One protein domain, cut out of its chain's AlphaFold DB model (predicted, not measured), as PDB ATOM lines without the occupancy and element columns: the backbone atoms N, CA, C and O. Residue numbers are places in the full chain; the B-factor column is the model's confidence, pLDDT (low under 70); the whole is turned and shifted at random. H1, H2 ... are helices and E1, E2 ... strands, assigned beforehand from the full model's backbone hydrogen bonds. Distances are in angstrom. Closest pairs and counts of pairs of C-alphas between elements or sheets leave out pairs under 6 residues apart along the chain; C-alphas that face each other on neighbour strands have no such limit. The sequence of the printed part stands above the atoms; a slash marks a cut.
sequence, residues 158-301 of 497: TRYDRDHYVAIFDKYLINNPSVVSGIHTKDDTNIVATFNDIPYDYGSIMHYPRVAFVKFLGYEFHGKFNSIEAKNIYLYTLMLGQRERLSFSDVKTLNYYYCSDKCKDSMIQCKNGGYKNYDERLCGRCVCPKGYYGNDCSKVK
ATOM      1  N   THR A 158      12.525 -41.203 104.968       93.75
ATOM      2  CA  THR A 158      12.612 -39.779 104.602       93.75
ATOM      3  C   THR A 158      13.793 -39.088 105.263       93.75
ATOM      4  O   THR A 158      14.010 -37.910 105.027       93.75
ATOM      5  N   ARG A 159      14.607 -39.770 106.076       92.81
ATOM      6  CA  ARG A 159      15.766 -39.128 106.706       92.81
ATOM      7  C   ARG A 159      16.692 -38.472 105.676       92.81
ATOM      8  O   ARG A 159      16.976 -39.031 104.618       92.81
ATOM      9  N   TYR A 160      17.259 -37.323 106.030       90.06
ATOM     10  CA  TYR A 160      18.248 -36.621 105.198       90.06
ATOM     11  C   TYR A 160      19.469 -37.501 104.821       90.06
ATOM     12  O   TYR A 160      20.045 -37.330 103.747       90.06
ATOM     13  N   ASP A 161      19.850 -38.471 105.665       91.31
ATOM     14  CA  ASP A 161      20.967 -39.401 105.450       91.31
ATOM     15  C   ASP A 161      20.550 -40.748 104.835       91.31
ATOM     16  O   ASP A 161      21.403 -41.620 104.663       91.31
ATOM     17  N   ARG A 162      19.272 -40.929 104.460       94.75
ATOM     18  CA  ARG A 162      18.726 -42.212 103.975       94.75
ATOM     19  C   ARG A 162      19.474 -42.788 102.771       94.75
ATOM     20  O   ARG A 162      19.575 -44.004 102.662       94.75
ATOM     21  N   ASP A 163      20.037 -41.949 101.898       95.12
ATOM     22  CA  ASP A 163      20.755 -42.396 100.692       95.12
ATOM     23  C   ASP A 163      22.059 -43.149 101.002       95.12
ATOM     24  O   ASP A 163      22.607 -43.794 100.111       95.12
ATOM     25  N   HIS A 164      22.569 -43.112 102.238       94.81
ATOM     26  CA  HIS A 164      23.679 -43.980 102.651       94.81
ATOM     27  C   HIS A 164      23.230 -45.412 102.985       94.81
ATOM     28  O   HIS A 164      24.058 -46.321 103.019       94.81
ATOM     29  N   TYR A 165      21.934 -45.611 103.228       95.81
ATOM     30  CA  TYR A 165      21.368 -46.840 103.786       95.81
ATOM     31  C   TYR A 165      20.427 -47.547 102.815       95.81
ATOM     32  O   TYR A 165      20.423 -48.772 102.752       95.81
ATOM     33  N   VAL A 166      19.653 -46.798 102.029       97.25
ATOM     34  CA  VAL A 166      18.692 -47.347 101.069       97.25
ATOM     35  C   VAL A 166      18.809 -46.680  99.699       97.25
ATOM     36  O   VAL A 166      19.267 -45.544  99.572       97.25
ATOM     37  N   ALA A 167      18.401 -47.406  98.665       96.44
ATOM     38  CA  ALA A 167      18.205 -46.922  97.308       96.44
ATOM     39  C   ALA A 167      16.714 -46.976  96.952       96.44
ATOM     40  O   ALA A 167      16.008 -47.889  97.383       96.44
ATOM     41  N   ILE A 168      16.258 -46.009  96.152       95.69
ATOM     42  CA  ILE A 168      14.896 -45.960  95.612       95.69
ATOM     43  C   ILE A 168      14.932 -46.260  94.115       95.69
ATOM     44  O   ILE A 168      15.778 -45.731  93.396       95.69
ATOM     45  N   PHE A 169      14.014 -47.108  93.649       94.06
ATOM     46  CA  PHE A 169      13.959 -47.584  92.267       94.06
ATOM     47  C   PHE A 169      12.679 -47.147  91.547       94.06
ATOM     48  O   PHE A 169      11.679 -47.870  91.522       94.06
ATOM     49  N   ASP A 170      12.753 -46.007  90.858       91.38
ATOM     50  CA  ASP A 170      11.624 -45.388  90.144       91.38
ATOM     51  C   ASP A 170      10.976 -46.302  89.111       91.38
ATOM     52  O   ASP A 170       9.758 -46.311  88.946       91.38
ATOM     53  N   LYS A 171      11.782 -47.149  88.459       89.88
ATOM     54  CA  LYS A 171      11.314 -48.098  87.440       89.88
ATOM     55  C   LYS A 171      10.214 -49.044  87.929       89.88
ATOM     56  O   LYS A 171       9.501 -49.610  87.094       89.88
ATOM     57  N   TYR A 172      10.080 -49.241  89.242       90.00
ATOM     58  CA  TYR A 172       9.065 -50.104  89.842       90.00
ATOM     59  C   TYR A 172       7.870 -49.347  90.417       90.00
ATOM     60  O   TYR A 172       6.873 -49.991  90.735       90.00
ATOM     61  N   LEU A 173       7.933 -48.020  90.528       88.75
ATOM     62  CA  LEU A 173       6.858 -47.215  91.097       88.75
ATOM     63  C   LEU A 173       5.646 -47.139  90.163       88.75
ATOM     64  O   LEU A 173       5.759 -47.240  88.937       88.75
ATOM     65  N   ILE A 174       4.468 -46.959  90.763       88.00
ATOM     66  CA  ILE A 174       3.257 -46.535  90.056       88.00
ATOM     67  C   ILE A 174       3.552 -45.208  89.353       88.00
ATOM     68  O   ILE A 174       4.171 -44.318  89.934       88.00
ATOM     69  N   ASN A 175       3.094 -45.074  88.106       88.56
ATOM     70  CA  ASN A 175       3.273 -43.860  87.315       88.56
ATOM     71  C   ASN A 175       2.332 -42.744  87.802       88.56
ATOM     72  O   ASN A 175       1.321 -42.438  87.173       88.56
ATOM     73  N   ASN A 176       2.639 -42.190  88.973       89.88
ATOM     74  CA  ASN A 176       1.950 -41.069  89.590       89.88
ATOM     75  C   ASN A 176       3.013 -40.088  90.127       89.88
ATOM     76  O   ASN A 176       3.782 -40.467  91.014       89.88
ATOM     77  N   PRO A 177       3.076 -38.841  89.623       89.44
ATOM     78  CA  PRO A 177       4.102 -37.878  90.024       89.44
ATOM     79  C   PRO A 177       4.145 -37.592  91.530       89.44
ATOM     80  O   PRO A 177       5.231 -37.497  92.095       89.44
ATOM     81  N   SER A 178       2.992 -37.517  92.199       86.44
ATOM     82  CA  SER A 178       2.915 -37.284  93.646       86.44
ATOM     83  C   SER A 178       3.486 -38.456  94.446       86.44
ATOM     84  O   SER A 178       4.169 -38.245  95.441       86.44
ATOM     85  N   VAL A 179       3.273 -39.695  93.989       85.62
ATOM     86  CA  VAL A 179       3.877 -40.897  94.593       85.62
ATOM     87  C   VAL A 179       5.396 -40.886  94.443       85.62
ATOM     88  O   VAL A 179       6.110 -41.140  95.413       85.62
ATOM     89  N   VAL A 180       5.887 -40.584  93.238       87.56
ATOM     90  CA  VAL A 180       7.329 -40.515  92.960       87.56
ATOM     91  C   VAL A 180       7.973 -39.412  93.798       87.56
ATOM     92  O   VAL A 180       8.968 -39.660  94.469       87.56
ATOM     93  N   SER A 181       7.373 -38.223  93.842       87.50
ATOM     94  CA  SER A 181       7.858 -37.129  94.686       87.50
ATOM     95  C   SER A 181       7.856 -37.520  96.167       87.50
ATOM     96  O   SER A 181       8.868 -37.376  96.848       87.50
ATOM     97  N   GLY A 182       6.751 -38.090  96.656       86.56
ATOM     98  CA  GLY A 182       6.564 -38.425  98.066       86.56
ATOM     99  C   GLY A 182       7.552 -39.463  98.601       86.56
ATOM    100  O   GLY A 182       8.053 -39.304  99.712       86.56
ATOM    101  N   ILE A 183       7.876 -40.504  97.826       91.00
ATOM    102  CA  ILE A 183       8.859 -41.516  98.252       91.00
ATOM    103  C   ILE A 183      10.300 -40.974  98.210       91.00
ATOM    104  O   ILE A 183      11.166 -41.420  98.964       91.00
ATOM    105  N   HIS A 184      10.565 -39.982  97.355       92.31
ATOM    106  CA  HIS A 184      11.857 -39.297  97.290       92.31
ATOM    107  C   HIS A 184      12.025 -38.188  98.322       92.31
ATOM    108  O   HIS A 184      13.147 -37.708  98.483       92.31
ATOM    109  N   THR A 185      10.967 -37.827  99.050       90.81
ATOM    110  CA  THR A 185      11.016 -36.816 100.106       90.81
ATOM    111  C   THR A 185      12.140 -37.100 101.093       90.81
ATOM    112  O   THR A 185      12.282 -38.207 101.622       90.81
ATOM    113  N   LYS A 186      12.919 -36.056 101.380       90.69
ATOM    114  CA  LYS A 186      13.947 -36.057 102.417       90.69
ATOM    115  C   LYS A 186      13.665 -34.966 103.440       90.69
ATOM    116  O   LYS A 186      13.138 -33.908 103.114       90.69
ATOM    117  N   ASP A 187      14.004 -35.244 104.687       87.31
ATOM    118  CA  ASP A 187      13.800 -34.341 105.802       87.31
ATOM    119  C   ASP A 187      14.746 -33.151 105.685       87.31
ATOM    120  O   ASP A 187      15.962 -33.323 105.583       87.31
ATOM    121  N   ASP A 188      14.183 -31.950 105.763       83.88
ATOM    122  CA  ASP A 188      14.956 -30.738 105.988       83.88
ATOM    123  C   ASP A 188      15.327 -30.639 107.478       83.88
ATOM    124  O   ASP A 188      14.468 -30.553 108.360       83.88
ATOM    125  N   THR A 189      16.632 -30.650 107.761       80.56
ATOM    126  CA  THR A 189      17.205 -30.591 109.115       80.56
ATOM    127  C   THR A 189      16.895 -29.294 109.864       80.56
ATOM    128  O   THR A 189      17.039 -29.251 111.085       80.56
ATOM    129  N   ASN A 190      16.448 -28.243 109.172       77.19
ATOM    130  CA  ASN A 190      16.023 -27.000 109.813       77.19
ATOM    131  C   ASN A 190      14.686 -27.167 110.554       77.19
ATOM    132  O   ASN A 190      14.499 -26.609 111.639       77.19
ATOM    133  N   ILE A 191      13.790 -27.999 110.018       76.31
ATOM    134  CA  ILE A 191      12.418 -28.182 110.517       76.31
ATOM    135  C   ILE A 191      12.222 -29.475 111.320       76.31
ATOM    136  O   ILE A 191      11.154 -29.695 111.891       76.31
ATOM    137  N   VAL A 192      13.238 -30.338 111.409       80.38
ATOM    138  CA  VAL A 192      13.200 -31.559 112.228       80.38
ATOM    139  C   VAL A 192      14.227 -31.523 113.356       80.38
ATOM    140  O   VAL A 192      15.303 -30.941 113.245       80.38
ATOM    141  N   ALA A 193      13.891 -32.146 114.480       78.25
ATOM    142  CA  ALA A 193      14.811 -32.381 115.577       78.25
ATOM    143  C   ALA A 193      15.536 -33.685 115.306       78.25
ATOM    144  O   ALA A 193      14.909 -34.695 114.986       78.25
ATOM    145  N   THR A 194      16.854 -33.629 115.446       77.94
ATOM    146  CA  THR A 194      17.753 -34.727 115.123       77.94
ATOM    147  C   THR A 194      18.605 -35.123 116.316       77.94
ATOM    148  O   THR A 194      19.110 -34.262 117.038       77.94
ATOM    149  N   PHE A 195      18.812 -36.421 116.476       84.44
ATOM    150  CA  PHE A 195      19.538 -37.083 117.548       84.44
ATOM    151  C   PHE A 195      20.714 -37.911 117.002       84.44
ATOM    152  O   PHE A 195      20.563 -39.028 116.501       84.44
ATOM    153  N   ASN A 196      21.923 -37.362 117.122       80.06
ATOM    154  CA  ASN A 196      23.142 -37.899 116.497       80.06
ATOM    155  C   ASN A 196      23.535 -39.313 116.941       80.06
ATOM    156  O   ASN A 196      24.229 -40.018 116.210       80.06
ATOM    157  N   ASP A 197      23.100 -39.737 118.118       85.88
ATOM    158  CA  ASP A 197      23.374 -41.047 118.701       85.88
ATOM    159  C   ASP A 197      22.306 -42.104 118.356       85.88
ATOM    160  O   ASP A 197      22.356 -43.216 118.896       85.88
ATOM    161  N   ILE A 198      21.366 -41.794 117.450       92.38
ATOM    162  CA  ILE A 198      20.395 -42.753 116.908       92.38
ATOM    163  C   ILE A 198      20.719 -43.072 115.431       92.38
ATOM    164  O   ILE A 198      20.447 -42.264 114.536       92.38
ATOM    165  N   PRO A 199      21.312 -44.247 115.138       93.19
ATOM    166  CA  PRO A 199      21.602 -44.685 113.771       93.19
ATOM    167  C   PRO A 199      20.341 -44.870 112.912       93.19
ATOM    168  O   PRO A 199      19.220 -44.787 113.408       93.19
ATOM    169  N   TYR A 200      20.532 -45.103 111.613       95.50
ATOM    170  CA  TYR A 200      19.449 -45.505 110.711       95.50
ATOM    171  C   TYR A 200      18.922 -46.887 111.087       95.50
ATOM    172  O   TYR A 200      19.713 -47.819 111.242       95.50
ATOM    173  N   ASP A 201      17.606 -47.019 111.237       97.38
ATOM    174  CA  ASP A 201      16.984 -48.238 111.750       97.38
ATOM    175  C   ASP A 201      16.082 -48.924 110.715       97.38
ATOM    176  O   ASP A 201      14.888 -48.638 110.612       97.38
ATOM    177  N   TYR A 202      16.639 -49.899 109.991       97.88
ATOM    178  CA  TYR A 202      15.895 -50.728 109.030       97.88
ATOM    179  C   TYR A 202      14.693 -51.457 109.659       97.88
ATOM    180  O   TYR A 202      13.733 -51.780 108.961       97.88
ATOM    181  N   GLY A 203      14.747 -51.721 110.971       97.31
ATOM    182  CA  GLY A 203      13.689 -52.379 111.735       97.31
ATOM    183  C   GLY A 203      12.691 -51.422 112.391       97.31
ATOM    184  O   GLY A 203      11.799 -51.889 113.100       97.31
ATOM    185  N   SER A 204      12.807 -50.107 112.175       98.12
ATOM    186  CA  SER A 204      11.861 -49.128 112.715       98.12
ATOM    187  C   SER A 204      10.437 -49.418 112.243       98.12
ATOM    188  O   SER A 204      10.197 -49.690 111.062       98.12
ATOM    189  N   ILE A 205       9.461 -49.272 113.146       97.62
ATOM    190  CA  ILE A 205       8.046 -49.345 112.763       97.62
ATOM    191  C   ILE A 205       7.675 -48.225 111.783       97.62
ATOM    192  O   ILE A 205       6.704 -48.353 111.041       97.62
ATOM    193  N   MET A 206       8.462 -47.142 111.755       97.56
ATOM    194  CA  MET A 206       8.307 -45.984 110.876       97.56
ATOM    195  C   MET A 206       8.982 -46.168 109.516       97.56
ATOM    196  O   MET A 206       8.890 -45.284 108.666       97.56
ATOM    197  N   HIS A 207       9.646 -47.294 109.250       97.88
ATOM    198  CA  HIS A 207      10.199 -47.544 107.925       97.88
ATOM    199  C   HIS A 207       9.096 -47.968 106.941       97.88
ATOM    200  O   HIS A 207       8.181 -48.735 107.273       97.88
ATOM    201  N   TYR A 208       9.178 -47.482 105.702       95.56
ATOM    202  CA  TYR A 208       8.327 -47.963 104.614       95.56
ATOM    203  C   TYR A 208       8.650 -49.412 104.235       95.56
ATOM    204  O   TYR A 208       9.793 -49.846 104.380       95.56
ATOM    205  N   PRO A 209       7.661 -50.189 103.763       94.06
ATOM    206  CA  PRO A 209       7.933 -51.506 103.210       94.06
ATOM    207  C   PRO A 209       8.757 -51.401 101.925       94.06
ATOM    208  O   PRO A 209       8.595 -50.461 101.152       94.06
ATOM    209  N   ARG A 210       9.571 -52.426 101.643       94.19
ATOM    210  CA  ARG A 210      10.371 -52.514 100.403       94.19
ATOM    211  C   ARG A 210       9.554 -52.443  99.104       94.19
ATOM    212  O   ARG A 210      10.092 -52.133  98.053       94.19
ATOM    213  N   VAL A 211       8.255 -52.745  99.180       91.69
ATOM    214  CA  VAL A 211       7.300 -52.730  98.055       91.69
ATOM    215  C   VAL A 211       6.369 -51.508  98.078       91.69
ATOM    216  O   VAL A 211       5.283 -51.549  97.505       91.69
ATOM    217  N   ALA A 212       6.732 -50.432  98.781       89.25
ATOM    218  CA  ALA A 212       5.907 -49.228  98.844       89.25
ATOM    219  C   ALA A 212       5.630 -48.675  97.433       89.25
ATOM    220  O   ALA A 212       6.560 -48.393  96.681       89.25
ATOM    221  N   PHE A 213       4.350 -48.535  97.080       88.44
ATOM    222  CA  PHE A 213       3.884 -47.957  95.812       88.44
ATOM    223  C   PHE A 213       4.396 -48.625  94.524       88.44
ATOM    224  O   PHE A 213       4.512 -47.965  93.488       88.44
ATOM    225  N   VAL A 214       4.697 -49.927  94.551       86.94
ATOM    226  CA  VAL A 214       5.083 -50.652  93.331       86.94
ATOM    227  C   VAL A 214       3.895 -50.844  92.379       86.94
ATOM    228  O   VAL A 214       2.785 -51.144  92.814       86.94
ATOM    229  N   LYS A 215       4.127 -50.700  91.068       81.00
ATOM    230  CA  LYS A 215       3.086 -50.801  90.021       81.00
ATOM    231  C   LYS A 215       2.552 -52.212  89.777       81.00
ATOM    232  O   LYS A 215       1.449 -52.364  89.266       81.00
ATOM    233  N   PHE A 216       3.326 -53.235  90.130       71.75
ATOM    234  CA  PHE A 216       2.960 -54.635  89.940       71.75
ATOM    235  C   PHE A 216       2.718 -55.285  91.302       71.75
ATOM    236  O   PHE A 216       3.660 -55.638  92.013       71.75
ATOM    237  N   LEU A 217       1.446 -55.433  91.674       61.25
ATOM    238  CA  LEU A 217       1.026 -56.166  92.865       61.25
ATOM    239  C   LEU A 217       0.332 -57.457  92.423       61.25
ATOM    240  O   LEU A 217      -0.715 -57.423  91.789       61.25
ATOM    241  N   GLY A 218       0.932 -58.598  92.751       54.38
ATOM    242  CA  GLY A 218       0.396 -59.927  92.462       54.38
ATOM    243  C   GLY A 218       1.268 -61.000  93.106       54.38
ATOM    244  O   GLY A 218       2.463 -60.770  93.320       54.38
ATOM    245  N   TYR A 219       0.675 -62.151  93.443       51.84
ATOM    246  CA  TYR A 219       1.382 -63.248  94.117       51.84
ATOM    247  C   TYR A 219       2.618 -63.711  93.321       51.84
ATOM    248  O   TYR A 219       3.675 -63.942  93.901       51.84
ATOM    249  N   GLU A 220       2.514 -63.697  91.990       52.62
ATOM    250  CA  GLU A 220       3.555 -64.091  91.026       52.62
ATOM    251  C   GLU A 220       4.760 -63.128  90.943       52.62
ATOM    252  O   GLU A 220       5.828 -63.491  90.442       52.62
ATOM    253  N   PHE A 221       4.623 -61.903  91.462       56.91
ATOM    254  CA  PHE A 221       5.637 -60.841  91.372       56.91
ATOM    255  C   PHE A 221       6.286 -60.502  92.724       56.91
ATOM    256  O   PHE A 221       7.138 -59.613  92.819       56.91
ATOM    257  N   HIS A 222       5.903 -61.202  93.795       54.03
ATOM    258  CA  HIS A 222       6.408 -60.940  95.139       54.03
ATOM    259  C   HIS A 222       7.917 -61.202  95.259       54.03
ATOM    260  O   HIS A 222       8.393 -62.310  95.051       54.03
ATOM    261  N   GLY A 223       8.666 -60.168  95.659       55.50
ATOM    262  CA  GLY A 223      10.115 -60.241  95.872       55.50
ATOM    263  C   GLY A 223      10.967 -59.971  94.630       55.50
ATOM    264  O   GLY A 223      12.180 -59.884  94.770       55.50
ATOM    265  N   LYS A 224      10.356 -59.792  93.449       67.06
ATOM    266  CA  LYS A 224      11.071 -59.432  92.210       67.06
ATOM    267  C   LYS A 224      11.221 -57.920  92.010       67.06
ATOM    268  O   LYS A 224      12.136 -57.487  91.318       67.06
ATOM    269  N   PHE A 225      10.334 -57.122  92.609       83.81
ATOM    270  CA  PHE A 225      10.282 -55.671  92.415       83.81
ATOM    271  C   PHE A 225      10.176 -54.950  93.758       83.81
ATOM    272  O   PHE A 225       9.112 -54.931  94.380       83.81
ATOM    273  N   ASN A 226      11.282 -54.355  94.201       90.69
ATOM    274  CA  ASN A 226      11.329 -53.528  95.399       90.69
ATOM    275  C   ASN A 226      11.532 -52.071  94.984       90.69
ATOM    276  O   ASN A 226      12.478 -51.757  94.268       90.69
ATOM    277  N   SER A 227      10.659 -51.177  95.435       93.38
ATOM    278  CA  SER A 227      10.851 -49.737  95.264       93.38
ATOM    279  C   SER A 227      11.907 -49.179  96.211       93.38
ATOM    280  O   SER A 227      12.503 -48.160  95.885       93.38
ATOM    281  N   ILE A 228      12.151 -49.838  97.349       96.19
ATOM    282  CA  ILE A 228      13.189 -49.476  98.319       96.19
ATOM    283  C   ILE A 228      14.028 -50.715  98.634       96.19
ATOM    284  O   ILE A 228      13.481 -51.731  99.069       96.19
ATOM    285  N   GLU A 229      15.348 -50.622  98.484       96.31
ATOM    286  CA  GLU A 229      16.285 -51.679  98.889       96.31
ATOM    287  C   GLU A 229      17.399 -51.118  99.764       96.31
ATOM    288  O   GLU A 229      17.825 -49.980  99.586       96.31
ATOM    289  N   ALA A 230      17.889 -51.920 100.707       96.69
ATOM    290  CA  ALA A 230      19.071 -51.580 101.480       96.69
ATOM    291  C   ALA A 230      20.320 -51.571 100.583       96.69
ATOM    292  O   ALA A 230      20.485 -52.431  99.723       96.69
ATOM    293  N   LYS A 231      21.246 -50.642 100.837       95.81
ATOM    294  CA  LYS A 231      22.581 -50.586 100.209       95.81
ATOM    295  C   LYS A 231      23.599 -51.524 100.875       95.81
ATOM    296  O   LYS A 231      24.801 -51.364 100.704       95.81
ATOM    297  N   ASN A 232      23.104 -52.474 101.656       93.62
ATOM    298  CA  ASN A 232      23.859 -53.519 102.334       93.62
ATOM    299  C   ASN A 232      23.428 -54.884 101.747       93.62
ATOM    300  O   ASN A 232      22.748 -54.921 100.721       93.62
ATOM    301  N   ILE A 233      23.770 -56.004 102.386       94.94
ATOM    302  CA  ILE A 233      23.258 -57.322 102.004       94.94
ATOM    303  C   ILE A 233      21.724 -57.326 101.945       94.94
ATOM    304  O   ILE A 233      21.040 -56.650 102.724       94.94
ATOM    305  N   TYR A 234      21.174 -58.133 101.036       94.88
ATOM    306  CA  TYR A 234      19.739 -58.157 100.738       94.88
ATOM    307  C   TYR A 234      18.861 -58.493 101.956       94.88
ATOM    308  O   TYR A 234      17.706 -58.070 102.029       94.88
ATOM    309  N   LEU A 235      19.409 -59.178 102.964       95.69
ATOM    310  CA  LEU A 235      18.706 -59.472 104.215       95.69
ATOM    311  C   LEU A 235      18.187 -58.214 104.930       95.69
ATOM    312  O   LEU A 235      17.098 -58.253 105.500       95.69
ATOM    313  N   TYR A 236      18.875 -57.071 104.827       97.25
ATOM    314  CA  TYR A 236      18.362 -55.806 105.367       97.25
ATOM    315  C   TYR A 236      17.116 -55.307 104.622       97.25
ATOM    316  O   TYR A 236      16.187 -54.789 105.243       97.25
ATOM    317  N   THR A 237      17.029 -55.530 103.307       96.81
ATOM    318  CA  THR A 237      15.819 -55.248 102.514       96.81
ATOM    319  C   THR A 237      14.629 -56.083 103.004       96.81
ATOM    320  O   THR A 237      13.485 -55.618 103.003       96.81
ATOM    321  N   LEU A 238      14.876 -57.305 103.490       95.50
ATOM    322  CA  LEU A 238      13.834 -58.179 104.035       95.50
ATOM    323  C   LEU A 238      13.280 -57.715 105.389       95.50
ATOM    324  O   LEU A 238      12.227 -58.208 105.792       95.50
ATOM    325  N   MET A 239      13.918 -56.756 106.061       97.25
ATOM    326  CA  MET A 239      13.441 -56.198 107.334       97.25
ATOM    327  C   MET A 239      12.456 -55.036 107.163       97.25
ATOM    328  O   MET A 239      11.670 -54.734 108.065       97.25
ATOM    329  N   LEU A 240      12.477 -54.391 105.995       97.62
ATOM    330  CA  LEU A 240      11.770 -53.139 105.759       97.62
ATOM    331  C   LEU A 240      10.246 -53.292 105.864       97.62
ATOM    332  O   LEU A 240       9.637 -54.140 105.206       97.62
ATOM    333  N   GLY A 241       9.619 -52.389 106.621       96.44
ATOM    334  CA  GLY A 241       8.161 -52.264 106.703       96.44
ATOM    335  C   GLY A 241       7.483 -53.140 107.748       96.44
ATOM    336  O   GLY A 241       6.276 -53.365 107.651       96.44
ATOM    337  N   GLN A 242       8.220 -53.647 108.740       95.69
ATOM    338  CA  GLN A 242       7.610 -54.373 109.853       95.69
ATOM    339  C   GLN A 242       6.558 -53.505 110.573       95.69
ATOM    340  O   GLN A 242       6.690 -52.284 110.678       95.69
ATOM    341  N   ARG A 243       5.475 -54.141 111.031       95.00
ATOM    342  CA  ARG A 243       4.365 -53.514 111.779       95.00
ATOM    343  C   ARG A 243       3.980 -54.373 112.983       95.00
ATOM    344  O   ARG A 243       2.799 -54.564 113.259       95.00
ATOM    345  N   GLU A 244       4.983 -54.945 113.640       91.25
ATOM    346  CA  GLU A 244       4.820 -55.858 114.775       91.25
ATOM    347  C   GLU A 244       5.109 -55.155 116.105       91.25
ATOM    348  O   GLU A 244       4.384 -55.356 117.076       91.25
ATOM    349  N   ARG A 245       6.165 -54.331 116.172       93.12
ATOM    350  CA  ARG A 245       6.608 -53.694 117.424       93.12
ATOM    351  C   ARG A 245       7.419 -52.423 117.197       93.12
ATOM    352  O   ARG A 245       7.989 -52.234 116.127       93.12
ATOM    353  N   LEU A 246       7.507 -51.595 118.234       97.12
ATOM    354  CA  LEU A 246       8.460 -50.488 118.289       97.12
ATOM    355  C   LEU A 246       9.889 -51.022 118.354       97.12
ATOM    356  O   LEU A 246      10.173 -51.960 119.104       97.12
ATOM    357  N   SER A 247      10.793 -50.394 117.611       97.31
ATOM    358  CA  SER A 247      12.217 -50.560 117.854       97.31
ATOM    359  C   SER A 247      12.644 -49.748 119.079       97.31
ATOM    360  O   SER A 247      12.005 -48.767 119.473       97.31
ATOM    361  N   PHE A 248      13.769 -50.125 119.685       97.50
ATOM    362  CA  PHE A 248      14.334 -49.360 120.797       97.50
ATOM    363  C   PHE A 248      14.680 -47.922 120.379       97.50
ATOM    364  O   PHE A 248      14.521 -46.985 121.159       97.50
ATOM    365  N   SER A 249      15.085 -47.735 119.121       97.00
ATOM    366  CA  SER A 249      15.363 -46.414 118.560       97.00
ATOM    367  C   SER A 249      14.083 -45.580 118.372       97.00
ATOM    368  O   SER A 249      14.135 -44.362 118.561       97.00
ATOM    369  N   ASP A 250      12.930 -46.202 118.075       97.75
ATOM    370  CA  ASP A 250      11.624 -45.518 118.016       97.75
ATOM    371  C   ASP A 250      11.281 -44.881 119.371       97.75
ATOM    372  O   ASP A 250      11.033 -43.679 119.468       97.75
ATOM    373  N   VAL A 251      11.376 -45.678 120.435       97.69
ATOM    374  CA  VAL A 251      11.107 -45.243 121.812       97.69
ATOM    375  C   VAL A 251      12.124 -44.202 122.285       97.69
ATOM    376  O   VAL A 251      11.756 -43.201 122.909       97.69
ATOM    377  N   LYS A 252      13.408 -44.408 121.975       97.12
ATOM    378  CA  LYS A 252      14.494 -43.483 122.319       97.12
ATOM    379  C   LYS A 252      14.271 -42.099 121.702       97.12
ATOM    380  O   LYS A 252      14.453 -41.098 122.386       97.12
ATOM    381  N   THR A 253      13.798 -42.044 120.458       95.75
ATOM    382  CA  THR A 253      13.502 -40.786 119.747       95.75
ATOM    383  C   THR A 253      12.415 -39.981 120.444       95.75
ATOM    384  O   THR A 253      12.595 -38.790 120.688       95.75
ATOM    385  N   LEU A 254      11.307 -40.626 120.821       95.56
ATOM    386  CA  LEU A 254      10.245 -39.948 121.564       95.56
ATOM    387  C   LEU A 254      10.725 -39.456 122.928       95.56
ATOM    388  O   LEU A 254      10.414 -38.334 123.309       95.56
ATOM    389  N   ASN A 255      11.495 -40.266 123.655       95.75
ATOM    390  CA  ASN A 255      12.007 -39.870 124.963       95.75
ATOM    391  C   ASN A 255      12.991 -38.699 124.869       95.75
ATOM    392  O   ASN A 255      12.925 -37.779 125.680       95.75
ATOM    393  N   TYR A 256      13.858 -38.680 123.860       93.75
ATOM    394  CA  TYR A 256      14.718 -37.527 123.613       93.75
ATOM    395  C   TYR A 256      13.948 -36.272 123.234       93.75
ATOM    396  O   TYR A 256      14.373 -35.184 123.592       93.75
ATOM    397  N   TYR A 257      12.825 -36.400 122.534       93.19
ATOM    398  CA  TYR A 257      12.056 -35.231 122.128       93.19
ATOM    399  C   TYR A 257      11.127 -34.693 123.225       93.19
ATOM    400  O   TYR A 257      11.012 -33.485 123.393       93.19
ATOM    401  N   TYR A 258      10.458 -35.578 123.967       93.44
ATOM    402  CA  TYR A 258       9.415 -35.205 124.927       93.44
ATOM    403  C   TYR A 258       9.861 -35.231 126.391       93.44
ATOM    404  O   TYR A 258       9.206 -34.621 127.232       93.44
ATOM    405  N   CYS A 259      10.927 -35.963 126.720       93.31
ATOM    406  CA  CYS A 259      11.247 -36.308 128.109       93.31
ATOM    407  C   CYS A 259      12.612 -35.793 128.572       93.31
ATOM    408  O   CYS A 259      12.852 -35.738 129.778       93.31
ATOM    409  N   SER A 260      13.491 -35.382 127.650       91.31
ATOM    410  CA  SER A 260      14.884 -35.027 127.954       91.31
ATOM    411  C   SER A 260      15.061 -33.798 128.842       91.31
ATOM    412  O   SER A 260      16.171 -33.542 129.305       91.31
ATOM    413  N   ASP A 261      13.995 -33.028 129.070       89.62
ATOM    414  CA  ASP A 261      14.027 -31.905 130.000       89.62
ATOM    415  C   ASP A 261      14.091 -32.333 131.472       89.62
ATOM    416  O   ASP A 261      14.489 -31.542 132.328       89.62
ATOM    417  N   LYS A 262      13.749 -33.587 131.774       90.00
ATOM    418  CA  LYS A 262      13.896 -34.175 133.107       90.00
ATOM    419  C   LYS A 262      15.299 -34.747 133.287       90.00
ATOM    420  O   LYS A 262      15.962 -35.121 132.321       90.00
ATOM    421  N   CYS A 263      15.751 -34.863 134.536       91.31
ATOM    422  CA  CYS A 263      17.037 -35.487 134.874       91.31
ATOM    423  C   CYS A 263      18.274 -34.833 134.211       91.31
ATOM    424  O   CYS A 263      19.262 -35.528 133.944       91.31
ATOM    425  N   LYS A 264      18.246 -33.514 133.948       89.12
ATOM    426  CA  LYS A 264      19.363 -32.779 133.313       89.12
ATOM    427  C   LYS A 264      20.672 -32.914 134.091       89.12
ATOM    428  O   LYS A 264      21.714 -33.132 133.476       89.12
ATOM    429  N   ASP A 265      20.587 -32.906 135.418       89.12
ATOM    430  CA  ASP A 265      21.744 -32.975 136.320       89.12
ATOM    431  C   ASP A 265      22.324 -34.392 136.477       89.12
ATOM    432  O   ASP A 265      23.354 -34.589 137.120       89.12
ATOM    433  N   SER A 266      21.681 -35.414 135.899       90.56
ATOM    434  CA  SER A 266      22.195 -36.781 135.980       90.56
ATOM    435  C   SER A 266      23.451 -36.959 135.127       90.56
ATOM    436  O   SER A 266      23.430 -36.757 133.910       90.56
ATOM    437  N   MET A 267      24.520 -37.441 135.758       92.62
ATOM    438  CA  MET A 267      25.815 -37.709 135.122       92.62
ATOM    439  C   MET A 267      25.961 -39.147 134.595       92.62
ATOM    440  O   MET A 267      27.037 -39.514 134.120       92.62
ATOM    441  N   ILE A 268      24.908 -39.975 134.674       95.69
ATOM    442  CA  ILE A 268      24.962 -41.378 134.238       95.69
ATOM    443  C   ILE A 268      25.340 -41.487 132.753       95.69
ATOM    444  O   ILE A 268      24.790 -40.788 131.898       95.69
ATOM    445  N   GLN A 269      26.275 -42.391 132.454       95.69
ATOM    446  CA  GLN A 269      26.699 -42.717 131.094       95.69
ATOM    447  C   GLN A 269      26.130 -44.076 130.704       95.69
ATOM    448  O   GLN A 269      26.489 -45.096 131.288       95.69
ATOM    449  N   CYS A 270      25.237 -44.086 129.721       96.31
ATOM    450  CA  CYS A 270      24.602 -45.309 129.251       96.31
ATOM    451  C   CYS A 270      25.452 -45.977 128.169       96.31
ATOM    452  O   CYS A 270      25.841 -45.347 127.186       96.31
ATOM    453  N   LYS A 271      25.723 -47.269 128.338       95.81
ATOM    454  CA  LYS A 271      26.460 -48.095 127.381       95.81
ATOM    455  C   LYS A 271      25.516 -48.789 126.408       95.81
ATOM    456  O   LYS A 271      24.292 -48.758 126.552       95.81
ATOM    457  N   ASN A 272      26.104 -49.411 125.387       95.12
ATOM    458  CA  ASN A 272      25.405 -50.274 124.433       95.12
ATOM    459  C   ASN A 272      24.227 -49.589 123.717       95.12
ATOM    460  O   ASN A 272      23.302 -50.236 123.255       95.12
ATOM    461  N   GLY A 273      24.261 -48.262 123.569       95.25
ATOM    462  CA  GLY A 273      23.196 -47.504 122.907       95.25
ATOM    463  C   GLY A 273      21.988 -47.180 123.789       95.25
ATOM    464  O   GLY A 273      21.054 -46.546 123.291       95.25
ATOM    465  N   GLY A 274      22.016 -47.552 125.075       96.94
ATOM    466  CA  GLY A 274      21.030 -47.127 126.067       96.94
ATOM    467  C   GLY A 274      20.956 -45.605 126.220       96.94
ATOM    468  O   GLY A 274      21.789 -44.865 125.692       96.94
ATOM    469  N   TYR A 275      19.944 -45.131 126.937       96.06
ATOM    470  CA  TYR A 275      19.735 -43.706 127.205       96.06
ATOM    471  C   TYR A 275      19.265 -43.475 128.639       96.06
ATOM    472  O   TYR A 275      18.842 -44.414 129.310       96.06
ATOM    473  N   LYS A 276      19.380 -42.238 129.138       95.50
ATOM    474  CA  LYS A 276      18.996 -41.907 130.518       95.50
ATOM    475  C   LYS A 276      17.517 -42.215 130.746       95.50
ATOM    476  O   LYS A 276      16.686 -41.953 129.881       95.50
ATOM    477  N   ASN A 277      17.184 -42.742 131.917       95.62
ATOM    478  CA  ASN A 277      15.795 -42.816 132.334       95.62
ATOM    479  C   ASN A 277      15.334 -41.420 132.775       95.62
ATOM    480  O   ASN A 277      15.947 -40.810 133.648       95.62
ATOM    481  N   TYR A 278      14.275 -40.922 132.137       94.50
ATOM    482  CA  TYR A 278      13.721 -39.589 132.379       94.50
ATOM    483  C   TYR A 278      12.575 -39.580 133.408       94.50
ATOM    484  O   TYR A 278      11.927 -38.551 133.598       94.50
ATOM    485  N   ASP A 279      12.306 -40.706 134.081       91.50
ATOM    486  CA  ASP A 279      11.549 -40.713 135.337       91.50
ATOM    487  C   ASP A 279      12.429 -40.106 136.439       91.50
ATOM    488  O   ASP A 279      13.529 -40.592 136.711       91.50
ATOM    489  N   GLU A 280      11.938 -39.050 137.089       90.06
ATOM    490  CA  GLU A 280      12.663 -38.291 138.117       90.06
ATOM    491  C   GLU A 280      13.123 -39.160 139.293       90.06
ATOM    492  O   GLU A 280      14.146 -38.888 139.918       90.06
ATOM    493  N   ARG A 281      12.421 -40.266 139.558       91.94
ATOM    494  CA  ARG A 281      12.778 -41.225 140.615       91.94
ATOM    495  C   ARG A 281      13.922 -42.156 140.207       91.94
ATOM    496  O   ARG A 281      14.472 -42.862 141.048       91.94
ATOM    497  N   LEU A 282      14.260 -42.200 138.918       93.56
ATOM    498  CA  LEU A 282      15.191 -43.151 138.309       93.56
ATOM    499  C   LEU A 282      16.295 -42.471 137.484       93.56
ATOM    500  O   LEU A 282      16.993 -43.165 136.746       93.56
ATOM    501  N   CYS A 283      16.521 -41.160 137.646       92.75
ATOM    502  CA  CYS A 283      17.524 -40.395 136.888       92.75
ATOM    503  C   CYS A 283      18.940 -41.005 136.899       92.75
ATOM    504  O   CYS A 283      19.714 -40.787 135.968       92.75
ATOM    505  N   GLY A 284      19.307 -41.763 137.941       94.31
ATOM    506  CA  GLY A 284      20.594 -42.462 138.059       94.31
ATOM    507  C   GLY A 284      20.676 -43.809 137.328       94.31
ATOM    508  O   GLY A 284      21.610 -44.574 137.568       94.31
ATOM    509  N   ARG A 285      19.691 -44.145 136.487       96.31
ATOM    510  CA  ARG A 285      19.624 -45.405 135.735       96.31
ATOM    511  C   ARG A 285      19.383 -45.153 134.253       96.31
ATOM    512  O   ARG A 285      18.751 -44.176 133.862       96.31
ATOM    513  N   CYS A 286      19.844 -46.083 133.436       97.50
ATOM    514  CA  CYS A 286      19.600 -46.102 132.006       97.50
ATOM    515  C   CYS A 286      18.386 -46.966 131.651       97.50
ATOM    516  O   CYS A 286      18.100 -47.978 132.294       97.50
ATOM    517  N   VAL A 287      17.700 -46.582 130.582       97.44
ATOM    518  CA  VAL A 287      16.827 -47.462 129.810       97.44
ATOM    519  C   VAL A 287      17.708 -48.226 128.826       97.44
ATOM    520  O   VAL A 287      18.454 -47.625 128.046       97.44
ATOM    521  N   CYS A 288      17.657 -49.555 128.897       97.25
ATOM    522  CA  CYS A 288      18.584 -50.430 128.190       97.25
ATOM    523  C   CYS A 288      17.956 -51.076 126.956       97.25
ATOM    524  O   CYS A 288      16.775 -51.432 126.998       97.25
ATOM    525  N   PRO A 289      18.739 -51.286 125.880       95.44
ATOM    526  CA  PRO A 289      18.312 -52.144 124.787       95.44
ATOM    527  C   PRO A 289      17.944 -53.533 125.307       95.44
ATOM    528  O   PRO A 289      18.467 -53.995 126.324       95.44
ATOM    529  N   LYS A 290      17.057 -54.217 124.584       90.56
ATOM    530  CA  LYS A 290      16.609 -55.563 124.944       90.56
ATOM    531  C   LYS A 290      17.806 -56.502 125.174       90.56
ATOM    532  O   LYS A 290      18.768 -56.475 124.413       90.56
ATOM    533  N   GLY A 291      17.745 -57.286 126.253       90.50
ATOM    534  CA  GLY A 291      18.817 -58.194 126.683       90.50
ATOM    535  C   GLY A 291      19.871 -57.579 127.603       90.50
ATOM    536  O   GLY A 291      20.502 -58.306 128.374       90.50
ATOM    537  N   TYR A 292      20.022 -56.254 127.580       95.44
ATOM    538  CA  TYR A 292      20.941 -55.528 128.448       95.44
ATOM    539  C   TYR A 292      20.244 -55.029 129.713       95.44
ATOM    540  O   TYR A 292      19.045 -54.745 129.726       95.44
ATOM    541  N   TYR A 293      21.000 -54.920 130.801       95.31
ATOM    542  CA  TYR A 293      20.513 -54.429 132.086       95.31
ATOM    543  C   TYR A 293      21.641 -53.805 132.924       95.31
ATOM    544  O   TYR A 293      22.794 -53.702 132.499       95.31
ATOM    545  N   GLY A 294      21.294 -53.403 134.146       95.44
ATOM    546  CA  GLY A 294      22.166 -52.672 135.059       95.44
ATOM    547  C   GLY A 294      21.911 -51.171 134.973       95.44
ATOM    548  O   GLY A 294      21.182 -50.709 134.101       95.44
ATOM    549  N   ASN A 295      22.508 -50.406 135.889       95.81
ATOM    550  CA  ASN A 295      22.304 -48.956 135.922       95.81
ATOM    551  C   ASN A 295      22.820 -48.264 134.650       95.81
ATOM    552  O   ASN A 295      22.282 -47.226 134.294       95.81
ATOM    553  N   ASP A 296      23.812 -48.843 133.964       97.31
ATOM    554  CA  ASP A 296      24.478 -48.288 132.778       97.31
ATOM    555  C   ASP A 296      24.322 -49.147 131.507       97.31
ATOM    556  O   ASP A 296      24.945 -48.847 130.494       97.31
ATOM    557  N   CYS A 297      23.522 -50.221 131.536       97.38
ATOM    558  CA  CYS A 297      23.353 -51.169 130.421       97.38
ATOM    559  C   CYS A 297      24.607 -51.973 130.024       97.38
ATOM    560  O   CYS A 297      24.682 -52.494 128.909       97.38
ATOM    561  N   SER A 298      25.595 -52.102 130.916       95.69
ATOM    562  CA  SER A 298      26.820 -52.884 130.671       95.69
ATOM    563  C   SER A 298      26.662 -54.396 130.846       95.69
ATOM    564  O   SER A 298      27.539 -55.161 130.437       95.69
ATOM    565  N   LYS A 299      25.580 -54.849 131.484       95.00
ATOM    566  CA  LYS A 299      25.378 -56.258 131.835       95.00
ATOM    567  C   LYS A 299      24.359 -56.904 130.904       95.00
ATOM    568  O   LYS A 299      23.476 -56.223 130.391       95.00
ATOM    569  N   VAL A 300      24.456 -58.219 130.733       94.12
ATOM    570  CA  VAL A 300      23.492 -59.032 129.975       94.12
ATOM    571  C   VAL A 300      22.927 -60.123 130.865       94.12
ATOM    572  O   VAL A 300      23.648 -60.686 131.686       94.12
ATOM    573  N   LYS A 301      21.631 -60.387 130.736       87.19
ATOM    574  CA  LYS A 301      20.958 -61.470 131.457       87.19
ATOM    575  C   LYS A 301      20.313 -62.428 130.459       87.19
ATOM    576  O   LYS A 301      19.935 -61.968 129.376       87.19
TER     577      LYS A 301
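This is residues 158 to 301 of the 497 residues of the protein "Metalloendopeptidase" of Parastrongyloides trichosuri (UniProt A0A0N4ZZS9). Little of this domain is regular structure: long loops make two lobes, one round the small antiparallel sheet E1 - E3 with H1 and H2 near it, the other of residues 259 to 301, with H3 between the lobes. The printed part has 144 residues, 32 of them in named elements, in the order E1, H1, E2, E3, H2, H3; the class is mixed. It is loose, radius of gyration of the C-alphas 18.6 A, spanning 54 by 37 by 22 A.

E1, residues 166 to 168, begins at C-alpha (18.692, -47.347, 101.069); E3 is residues 228 to 230. H2 is residues 234 to 237, H1 177 to 184 (10.7 A), E2 192 to 194. H3, residues 248 to 258, 15.5 A, ends at C-alpha (9.415, -35.205, 124.927).

E1 and E3 are antiparallel at 153 degrees, with N 167 and O 229 2.8 A apart, within hydrogen-bond range. The closest C-alphas of E3 and H2, Ala 230 and Thr 237, are 5.0 A apart. E2 pairs with no named strand. H1 and H3 are apart; in both, every O i to N i+4 pair is within hydrogen-bond range, and H2 is too short for one.

The printed part has no cut. The link E2 to E3, 33 residues, is long. Residues 217 to 224 are under pLDDT 70.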